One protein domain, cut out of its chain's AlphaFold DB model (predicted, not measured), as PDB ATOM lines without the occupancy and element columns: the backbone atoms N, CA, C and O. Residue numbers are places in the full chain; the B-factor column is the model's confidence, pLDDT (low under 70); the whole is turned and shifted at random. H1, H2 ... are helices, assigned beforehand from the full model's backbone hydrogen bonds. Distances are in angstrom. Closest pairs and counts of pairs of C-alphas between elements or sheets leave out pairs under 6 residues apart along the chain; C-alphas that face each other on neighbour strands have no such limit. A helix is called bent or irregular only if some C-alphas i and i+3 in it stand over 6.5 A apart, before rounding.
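What this domain is: This is residues 248 to 321 of the 1475 residues of the protein "Sex-determining transformer protein 2" of Caenorhabditis elegans (UniProt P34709). The long helix H4 forms one side of a small all-helix body; H1 meets its first part, residues 298 to 302, nearly at a right angle, and the short helices H2 and H3 gather by the other end of H1, near Met 266. Two loose ends stick out, residues 248 to 253 and residues 313 to 321, of which 313 and 314 belong to H4. The printed part has 74 residues, 46 of them in four named helices, in the order H1, H2, H3, H4, with no named strand. It is only just compact, close to loose, with a radius of gyration of the C-alphas of 13.2 A and spans of 40 by 28 by 18 A.

How they stand to each other: H4, residues 298 to 314, touches H1, residues 256 to 267, with residues 298 to 302 alone. The closest C-alphas, those of Tyr 259 and Ile 302, are 6.5 A apart, and the lines are about perpendicular at 85 degrees. H3, residues 283 to 291, and H4 are near each other, with 7 pairs of C-alphas within 10 A. H2, residues 272 to 279, and H3 only just touch, with 3 pairs of C-alphas within 8 A; the closest are Phe 272 and Glu 286, 7.0 A apart, and the lines are about perpendicular at 79 degrees. H1 is close but not clearly touching to H2, with C-alphas 266 and 275 closest at 6.3 A. H2 and H4 are apart. Every O i to N i+4 pair is within hydrogen-bond range in H1, H2 and H4, but 3 of 5 in H3.

Where its parts are: H4 is 24.5 A long and ends at C-alpha 314, (-0.073, -16.438, 19.666). H1, 15.9 A, begins at C-alpha 256, (-8.995, 4.096, 11.016). H3, 14.2 A, is irregular, with C-alphas 284 and 287 7.3 A apart; H2 is 10.2 A.

The domain as a whole: The C-alphas farthest apart, Val 295 and Lys 320, are 41.0 A apart. The printed part has no cut and no long link. The model's mean pLDDT over the printed part is 71.0, with 32 residues under 70, among them 248 to 260 and 309 to 321.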
ATOM      1  N   HIS A 248     -11.442 -13.450  11.683       57.75
ATOM      2  CA  HIS A 248     -12.130 -12.238  11.225       57.75
ATOM      3  C   HIS A 248     -12.937 -12.512   9.952       57.75
ATOM      4  O   HIS A 248     -12.637 -13.423   9.182       57.75
ATOM      5  N   SER A 249     -13.976 -11.710   9.707       58.43
ATOM      6  CA  SER A 249     -14.706 -11.787   8.439       58.43
ATOM      7  C   SER A 249     -13.950 -11.033   7.343       58.43
ATOM      8  O   SER A 249     -13.340  -9.997   7.603       58.43
ATOM      9  N   CYS A 250     -14.072 -11.477   6.093       62.61
ATOM     10  CA  CYS A 250     -13.516 -10.740   4.955       62.61
ATOM     11  C   CYS A 250     -14.156  -9.363   4.708       62.61
ATOM     12  O   CYS A 250     -13.646  -8.599   3.893       62.61
ATOM     13  N   ASP A 251     -15.263  -9.052   5.385       57.29
ATOM     14  CA  ASP A 251     -16.045  -7.828   5.194       57.29
ATOM     15  C   ASP A 251     -15.928  -6.840   6.373       57.29
ATOM     16  O   ASP A 251     -16.559  -5.787   6.354       57.29
ATOM     17  N   THR A 252     -15.094  -7.140   7.376       56.29
ATOM     18  CA  THR A 252     -14.728  -6.210   8.459       56.29
ATOM     19  C   THR A 252     -13.438  -5.465   8.096       56.29
ATOM     20  O   THR A 252     -12.372  -6.086   8.120       56.29
ATOM     21  N   PRO A 253     -13.488  -4.164   7.744       52.21
ATOM     22  CA  PRO A 253     -12.287  -3.390   7.464       52.21
ATOM     23  C   PRO A 253     -11.567  -3.018   8.765       52.21
ATOM     24  O   PRO A 253     -12.188  -2.600   9.742       52.21
ATOM     25  N   LEU A 254     -10.237  -3.095   8.742       55.11
ATOM     26  CA  LEU A 254      -9.353  -2.542   9.775       55.11
ATOM     27  C   LEU A 254      -9.173  -1.033   9.525       55.11
ATOM     28  O   LEU A 254      -8.067  -0.544   9.315       55.11
ATOM     29  N   ASP A 255     -10.299  -0.326   9.409       55.49
ATOM     30  CA  ASP A 255     -10.339   1.090   9.039       55.49
ATOM     31  C   ASP A 255      -9.902   1.973  10.215       55.49
ATOM     32  O   ASP A 255     -10.112   1.612  11.378       55.49
ATOM     33  N   SER A 256      -9.360   3.161   9.943       54.74
ATOM     34  CA  SER A 256      -8.995   4.096  11.016       54.74
ATOM     35  C   SER A 256     -10.228   4.569  11.787       54.74
ATOM     36  O   SER A 256     -10.141   4.765  12.996       54.74
ATOM     37  N   GLU A 257     -11.394   4.645  11.136       62.69
ATOM     38  CA  GLU A 257     -12.681   4.836  11.814       62.69
ATOM     39  C   GLU A 257     -13.065   3.633  12.689       62.69
ATOM     40  O   GLU A 257     -13.651   3.822  13.751       62.69
ATOM     41  N   HIS A 258     -12.739   2.391  12.308       65.82
ATOM     42  CA  HIS A 258     -13.051   1.227  13.143       65.82
ATOM     43  C   HIS A 258     -12.177   1.201  14.401       65.82
ATOM     44  O   HIS A 258     -12.710   1.053  15.501       65.82
ATOM     45  N   TYR A 259     -10.869   1.442  14.260       66.83
ATOM     46  CA  TYR A 259      -9.971   1.610  15.402       66.83
ATOM     47  C   TYR A 259     -10.367   2.809  16.272       66.83
ATOM     48  O   TYR A 259     -10.451   2.654  17.484       66.83
ATOM     49  N   PHE A 260     -10.691   3.968  15.689       67.76
ATOM     50  CA  PHE A 260     -11.142   5.136  16.454       67.76
ATOM     51  C   PHE A 260     -12.434   4.847  17.230       67.76
ATOM     52  O   PHE A 260     -12.515   5.161  18.414       67.76
ATOM     53  N   ASN A 261     -13.407   4.162  16.613       73.37
ATOM     54  CA  ASN A 261     -14.606   3.707  17.314       73.37
ATOM     55  C   ASN A 261     -14.241   2.787  18.491       73.37
ATOM     56  O   ASN A 261     -14.641   3.094  19.607       73.37
ATOM     57  N   ILE A 262     -13.429   1.733  18.292       75.51
ATOM     58  CA  ILE A 262     -12.972   0.839  19.383       75.51
ATOM     59  C   ILE A 262     -12.246   1.630  20.482       75.51
ATOM     60  O   ILE A 262     -12.469   1.362  21.661       75.51
ATOM     61  N   CYS A 263     -11.423   2.614  20.110       79.96
ATOM     62  CA  CYS A 263     -10.734   3.493  21.044       79.96
ATOM     63  C   CYS A 263     -11.742   4.269  21.897       79.96
ATOM     64  O   CYS A 263     -11.711   4.153  23.118       79.96
ATOM     65  N   THR A 264     -12.706   4.972  21.290       80.90
ATOM     66  CA  THR A 264     -13.742   5.703  22.044       80.90
ATOM     67  C   THR A 264     -14.605   4.776  22.908       80.90
ATOM     68  O   THR A 264     -14.911   5.114  24.050       80.90
ATOM     69  N   ASP A 265     -14.901   3.563  22.429       82.09
ATOM     70  CA  ASP A 265     -15.636   2.518  23.155       82.09
ATOM     71  C   ASP A 265     -14.838   1.927  24.339       82.09
ATOM     72  O   ASP A 265     -15.416   1.273  25.217       82.09
ATOM     73  N   MET A 266     -13.510   2.108  24.338       82.03
ATOM     74  CA  MET A 266     -12.567   1.720  25.393       82.03
ATOM     75  C   MET A 266     -12.247   2.887  26.334       82.03
ATOM     76  O   MET A 266     -12.053   2.670  27.530       82.03
ATOM     77  N   GLN A 267     -12.226   4.120  25.830       81.33
ATOM     78  CA  GLN A 267     -12.082   5.347  26.613       81.33
ATOM     79  C   GLN A 267     -13.339   5.598  27.465       81.33
ATOM     80  O   GLN A 267     -13.226   6.056  28.595       81.33
ATOM     81  N   SER A 268     -14.524   5.196  26.987       82.46
ATOM     82  CA  SER A 268     -15.810   5.338  27.688       82.46
ATOM     83  C   SER A 268     -16.077   4.324  28.820       82.46
ATOM     84  O   SER A 268     -17.212   4.229  29.286       82.46
ATOM     85  N   VAL A 269     -15.096   3.503  29.213       82.78
ATOM     86  CA  VAL A 269     -15.255   2.430  30.217       82.78
ATOM     87  C   VAL A 269     -14.239   2.632  31.343       82.78
ATOM     88  O   VAL A 269     -13.152   2.071  31.302       82.78
ATOM     89  N   ASP A 270     -14.584   3.419  32.363       77.33
ATOM     90  CA  ASP A 270     -13.659   3.819  33.448       77.33
ATOM     91  C   ASP A 270     -12.986   2.641  34.187       77.33
ATOM     92  O   ASP A 270     -11.900   2.773  34.749       77.33
ATOM     93  N   ASN A 271     -13.639   1.476  34.222       82.81
ATOM     94  CA  ASN A 271     -13.196   0.309  34.979       82.81
ATOM     95  C   ASN A 271     -12.310  -0.620  34.131       82.81
ATOM     96  O   ASN A 271     -12.809  -1.311  33.238       82.81
ATOM     97  N   PHE A 272     -11.019  -0.736  34.465       82.87
ATOM     98  CA  PHE A 272     -10.105  -1.636  33.750       82.87
ATOM     99  C   PHE A 272     -10.568  -3.103  33.753       82.87
ATOM    100  O   PHE A 272     -10.415  -3.776  32.740       82.87
ATOM    101  N   ALA A 273     -11.225  -3.608  34.805       81.97
ATOM    102  CA  ALA A 273     -11.754  -4.981  34.799       81.97
ATOM    103  C   ALA A 273     -12.863  -5.190  33.742       81.97
ATOM    104  O   ALA A 273     -13.028  -6.290  33.201       81.97
ATOM    105  N   GLU A 274     -13.597  -4.127  33.406       82.68
ATOM    106  CA  GLU A 274     -14.605  -4.115  32.347       82.68
ATOM    107  C   GLU A 274     -13.964  -3.908  30.966       82.68
ATOM    108  O   GLU A 274     -14.284  -4.664  30.049       82.68
ATOM    109  N   LYS A 275     -12.960  -3.019  30.820       81.55
ATOM    110  CA  LYS A 275     -12.122  -2.959  29.599       81.55
ATOM    111  C   LYS A 275     -11.516  -4.334  29.285       81.55
ATOM    112  O   LYS A 275     -11.653  -4.850  28.175       81.55
ATOM    113  N   LYS A 276     -10.899  -4.965  30.287       80.85
ATOM    114  CA  LYS A 276     -10.204  -6.251  30.190       80.85
ATOM    115  C   LYS A 276     -11.122  -7.378  29.727       80.85
ATOM    116  O   LYS A 276     -10.711  -8.192  28.906       80.85
ATOM    117  N   THR A 277     -12.370  -7.410  30.198       78.73
ATOM    118  CA  THR A 277     -13.357  -8.420  29.782       78.73
ATOM    119  C   THR A 277     -14.032  -8.090  28.446       78.73
ATOM    120  O   THR A 277     -14.157  -8.989  27.615       78.73
ATOM    121  N   LYS A 278     -14.394  -6.824  28.188       79.21
ATOM    122  CA  LYS A 278     -15.009  -6.361  26.927       79.21
ATOM    123  C   LYS A 278     -14.067  -6.529  25.727       79.21
ATOM    124  O   LYS A 278     -14.473  -7.065  24.699       79.21
ATOM    125  N   PHE A 279     -12.804  -6.127  25.870       73.32
ATOM    126  CA  PHE A 279     -11.816  -6.112  24.781       73.32
ATOM    127  C   PHE A 279     -10.823  -7.282  24.810       73.32
ATOM    128  O   PHE A 279     -10.055  -7.446  23.859       73.32
ATOM    129  N   LYS A 280     -10.868  -8.140  25.842       74.66
ATOM    130  CA  LYS A 280      -9.920  -9.246  26.083       74.66
ATOM    131  C   LYS A 280      -8.472  -8.733  26.173       74.66
ATOM    132  O   LYS A 280      -7.673  -9.012  25.280       74.66
ATOM    133  N   LEU A 281      -8.188  -7.948  27.211       76.89
ATOM    134  CA  LEU A 281      -6.860  -7.378  27.494       76.89
ATOM    135  C   LEU A 281      -6.087  -8.244  28.507       76.89
ATOM    136  O   LEU A 281      -6.683  -9.037  29.244       76.89
ATOM    137  N   GLU A 282      -4.772  -8.069  28.574       76.84
ATOM    138  CA  GLU A 282      -3.889  -8.680  29.573       76.84
ATOM    139  C   GLU A 282      -3.567  -7.673  30.693       76.84
ATOM    140  O   GLU A 282      -3.765  -6.474  30.531       76.84
ATOM    141  N   ASP A 283      -3.062  -8.116  31.851       76.55
ATOM    142  CA  ASP A 283      -2.676  -7.188  32.939       76.55
ATOM    143  C   ASP A 283      -1.491  -6.276  32.560       76.55
ATOM    144  O   ASP A 283      -1.286  -5.231  33.166       76.55
ATOM    145  N   VAL A 284      -0.731  -6.648  31.526       80.22
ATOM    146  CA  VAL A 284       0.358  -5.838  30.951       80.22
ATOM    147  C   VAL A 284      -0.184  -4.618  30.187       80.22
ATOM    148  O   VAL A 284       0.525  -3.633  30.019       80.22
ATOM    149  N   ASP A 285      -1.446  -4.661  29.751       80.57
ATOM    150  CA  ASP A 285      -2.072  -3.596  28.965       80.57
ATOM    151  C   ASP A 285      -2.649  -2.449  29.816       80.57
ATOM    152  O   ASP A 285      -3.102  -1.454  29.253       80.57
ATOM    153  N   GLU A 286      -2.669  -2.571  31.151       79.96
ATOM    154  CA  GLU A 286      -3.345  -1.612  32.040       79.96
ATOM    155  C   GLU A 286      -2.779  -0.189  31.911       79.96
ATOM    156  O   GLU A 286      -3.545   0.764  31.785       79.96
ATOM    157  N   GLU A 287      -1.452  -0.036  31.860       81.20
ATOM    158  CA  GLU A 287      -0.802   1.279  31.765       81.20
ATOM    159  C   GLU A 287      -1.128   2.004  30.449       81.20
ATOM    160  O   GLU A 287      -1.395   3.205  30.462       81.20
ATOM    161  N   PHE A 288      -1.181   1.291  29.321       82.32
ATOM    162  CA  PHE A 288      -1.561   1.889  28.038       82.32
ATOM    163  C   PHE A 288      -3.070   2.162  27.984       82.32
ATOM    164  O   PHE A 288      -3.499   3.293  27.761       82.32
ATOM    165  N   ALA A 289      -3.894   1.152  28.278       80.28
ATOM    166  CA  ALA A 289      -5.349   1.244  28.171       80.28
ATOM    167  C   ALA A 289      -5.994   2.219  29.176       80.28
ATOM    168  O   ALA A 289      -7.162   2.575  28.996       80.28
ATOM    169  N   MET A 290      -5.283   2.646  30.228       79.50
ATOM    170  CA  MET A 290      -5.743   3.672  31.175       79.50
ATOM    171  C   MET A 290      -5.260   5.093  30.845       79.50
ATOM    172  O   MET A 290      -5.949   6.036  31.226       79.50
ATOM    173  N   ASN A 291      -4.133   5.259  30.141       80.88
ATOM    174  CA  ASN A 291      -3.597   6.576  29.764       80.88
ATOM    175  C   ASN A 291      -4.026   7.048  28.359       80.88
ATOM    176  O   ASN A 291      -3.976   8.243  28.093       80.88
ATOM    177  N   LEU A 292      -4.461   6.119  27.503       78.39
ATOM    178  CA  LEU A 292      -4.910   6.314  26.120       78.39
ATOM    179  C   LEU A 292      -5.835   7.534  25.895       78.39
ATOM    180  O   LEU A 292      -7.002   7.516  26.312       78.39
ATOM    181  N   ASP A 293      -5.368   8.520  25.119       80.06
ATOM    182  CA  ASP A 293      -6.227   9.530  24.492       80.06
ATOM    183  C   ASP A 293      -6.436   9.240  22.998       80.06
ATOM    184  O   ASP A 293      -5.516   9.294  22.186       80.06
ATOM    185  N   CYS A 294      -7.682   8.972  22.604       76.31
ATOM    186  CA  CYS A 294      -8.040   8.658  21.222       76.31
ATOM    187  C   CYS A 294      -7.820   9.803  20.217       76.31
ATOM    188  O   CYS A 294      -7.896   9.553  19.012       76.31
ATOM    189  N   VAL A 295      -7.586  11.037  20.678       74.99
ATOM    190  CA  VAL A 295      -7.271  12.188  19.817       74.99
ATOM    191  C   VAL A 295      -5.770  12.287  19.533       74.99
ATOM    192  O   VAL A 295      -5.394  12.449  18.372       74.99
ATOM    193  N   ASP A 296      -4.930  12.163  20.563       76.40
ATOM    194  CA  ASP A 296      -3.480  12.384  20.460       76.40
ATOM    195  C   ASP A 296      -2.693  11.076  20.218       76.40
ATOM    196  O   ASP A 296      -1.722  11.071  19.459       76.40
ATOM    197  N   ASP A 297      -3.136   9.939  20.771       72.85
ATOM    198  CA  ASP A 297      -2.463   8.634  20.665       72.85
ATOM    199  C   ASP A 297      -2.970   7.768  19.489       72.85
ATOM    200  O   ASP A 297      -2.743   6.557  19.473       72.85
ATOM    201  N   GLN A 298      -3.662   8.339  18.489       69.10
ATOM    202  CA  GLN A 298      -4.337   7.558  17.432       69.10
ATOM    203  C   GLN A 298      -3.409   6.547  16.725       69.10
ATOM    204  O   GLN A 298      -3.820   5.412  16.473       69.10
ATOM    205  N   GLU A 299      -2.170   6.934  16.410       68.71
ATOM    206  CA  GLU A 299      -1.193   6.048  15.759       68.71
ATOM    207  C   GLU A 299      -0.722   4.937  16.717       68.71
ATOM    208  O   GLU A 299      -0.785   3.758  16.365       68.71
ATOM    209  N   GLN A 300      -0.381   5.285  17.966       74.66
ATOM    210  CA  GLN A 300       0.017   4.327  19.009       74.66
ATOM    211  C   GLN A 300      -1.095   3.314  19.324       74.66
ATOM    212  O   GLN A 300      -0.823   2.134  19.535       74.66
ATOM    213  N   PHE A 301      -2.362   3.743  19.328       77.33
ATOM    214  CA  PHE A 301      -3.505   2.856  19.545       77.33
ATOM    215  C   PHE A 301      -3.655   1.824  18.425       77.33
ATOM    216  O   PHE A 301      -3.958   0.660  18.693       77.33
ATOM    217  N   ILE A 302      -3.437   2.234  17.171       67.37
ATOM    218  CA  ILE A 302      -3.479   1.333  16.015       67.37
ATOM    219  C   ILE A 302      -2.334   0.311  16.104       67.37
ATOM    220  O   ILE A 302      -2.576  -0.875  15.884       67.37
ATOM    221  N   GLU A 303      -1.125   0.732  16.486       68.99
ATOM    222  CA  GLU A 303       0.012  -0.176  16.703       68.99
ATOM    223  C   GLU A 303      -0.238  -1.158  17.860       68.99
ATOM    224  O   GLU A 303      -0.131  -2.372  17.669       68.99
ATOM    225  N   TRP A 304      -0.663  -0.674  19.031       75.76
ATOM    226  CA  TRP A 304      -0.971  -1.519  20.191       75.76
ATOM    227  C   TRP A 304      -2.128  -2.495  19.919       75.76
ATOM    228  O   TRP A 304      -2.061  -3.659  20.313       75.76
ATOM    229  N   MET A 305      -3.167  -2.084  19.181       71.73
ATOM    230  CA  MET A 305      -4.232  -3.000  18.755       71.73
ATOM    231  C   MET A 305      -3.720  -4.092  17.805       71.73
ATOM    232  O   MET A 305      -4.141  -5.243  17.936       71.73
ATOM    233  N   GLN A 306      -2.798  -3.774  16.887       66.12
ATOM    234  CA  GLN A 306      -2.151  -4.778  16.030       66.12
ATOM    235  C   GLN A 306      -1.296  -5.749  16.857       66.12
ATOM    236  O   GLN A 306      -1.428  -6.964  16.688       66.12
ATOM    237  N   GLU A 307      -0.482  -5.253  17.800       69.69
ATOM    238  CA  GLU A 307       0.248  -6.109  18.748       69.69
ATOM    239  C   GLU A 307      -0.694  -7.028  19.534       69.69
ATOM    240  O   GLU A 307      -0.377  -8.193  19.775       69.69
ATOM    241  N   LEU A 308      -1.852  -6.519  19.950       71.45
ATOM    242  CA  LEU A 308      -2.786  -7.226  20.815       71.45
ATOM    243  C   LEU A 308      -3.609  -8.282  20.051       71.45
ATOM    244  O   LEU A 308      -3.878  -9.358  20.591       71.45
ATOM    245  N   GLU A 309      -3.943  -8.056  18.775       65.26
ATOM    246  CA  GLU A 309      -4.424  -9.119  17.873       65.26
ATOM    247  C   GLU A 309      -3.361 -10.204  17.647       65.26
ATOM    248  O   GLU A 309      -3.663 -11.401  17.683       65.26
ATOM    249  N   ILE A 310      -2.105  -9.797  17.467       59.83
ATOM    250  CA  ILE A 310      -0.958 -10.692  17.293       59.83
ATOM    251  C   ILE A 310      -0.714 -11.544  18.553       59.83
ATOM    252  O   ILE A 310      -0.560 -12.765  18.443       59.83
ATOM    253  N   ARG A 311      -0.773 -10.952  19.756       66.77
ATOM    254  CA  ARG A 311      -0.711 -11.666  21.047       66.77
ATOM    255  C   ARG A 311      -1.867 -12.659  21.206       66.77
ATOM    256  O   ARG A 311      -1.641 -13.814  21.573       66.77
ATOM    257  N   LYS A 312      -3.094 -12.271  20.834       65.86
ATOM    258  CA  LYS A 312      -4.256 -13.180  20.811       65.86
ATOM    259  C   LYS A 312      -4.043 -14.366  19.871       65.86
ATOM    260  O   LYS A 312      -4.294 -15.499  20.281       65.86
ATOM    261  N   MET A 313      -3.534 -14.143  18.657       56.46
ATOM    262  CA  MET A 313      -3.198 -15.231  17.731       56.46
ATOM    263  C   MET A 313      -2.111 -16.157  18.295       56.46
ATOM    264  O   MET A 313      -2.251 -17.373  18.175       56.46
ATOM    265  N   TYR A 314      -1.094 -15.627  18.988       56.45
ATOM    266  CA  TYR A 314      -0.073 -16.438  19.666       56.45
ATOM    267  C   TYR A 314      -0.656 -17.449  20.662       56.45
ATOM    268  O   TYR A 314      -0.210 -18.596  20.690       56.45
ATOM    269  N   SER A 315      -1.698 -17.073  21.414       57.82
ATOM    270  CA  SER A 315      -2.382 -17.973  22.363       57.82
ATOM    271  C   SER A 315      -3.085 -19.179  21.708       57.82
ATOM    272  O   SER A 315      -3.550 -20.087  22.403       57.82
ATOM    273  N   HIS A 316      -3.175 -19.200  20.374       55.82
ATOM    274  CA  HIS A 316      -3.825 -20.241  19.577       55.82
ATOM    275  C   HIS A 316      -2.903 -20.865  18.510       55.82
ATOM    276  O   HIS A 316      -3.375 -21.663  17.699       55.82
ATOM    277  N   VAL A 317      -1.597 -20.558  18.507       52.88
ATOM    278  CA  VAL A 317      -0.639 -21.169  17.569       52.88
ATOM    279  C   VAL A 317      -0.532 -22.671  17.834       52.88
ATOM    280  O   VAL A 317       0.019 -23.108  18.843       52.88
ATOM    281  N   THR A 318      -1.028 -23.473  16.892       52.82
ATOM    282  CA  THR A 318      -0.729 -24.908  16.833       52.82
ATOM    283  C   THR A 318       0.491 -25.144  15.945       52.82
ATOM    284  O   THR A 318       0.725 -24.397  14.999       52.82
ATOM    285  N   GLU A 319       1.244 -26.218  16.186       54.41
ATOM    286  CA  GLU A 319       2.417 -26.598  15.373       54.41
ATOM    287  C   GLU A 319       2.072 -27.020  13.925       54.41
ATOM    288  O   GLU A 319       2.951 -27.423  13.162       54.41
ATOM    289  N   LYS A 320       0.792 -26.985  13.532       59.55
ATOM    290  CA  LYS A 320       0.320 -27.365  12.197       59.55
ATOM    291  C   LYS A 320      -0.011 -26.112  11.378       59.55
ATOM    292  O   LYS A 320      -0.697 -25.235  11.895       59.55
ATOM    293  N   PRO A 321       0.404 -26.035  10.100       64.73
ATOM    294  CA  PRO A 321       0.018 -24.932   9.231       64.73
ATOM    295  C   PRO A 321      -1.482 -24.998   8.917       64.73
ATOM    296  O   PRO A 321      -1.987 -26.054   8.530       64.73
TER     297      PRO A 321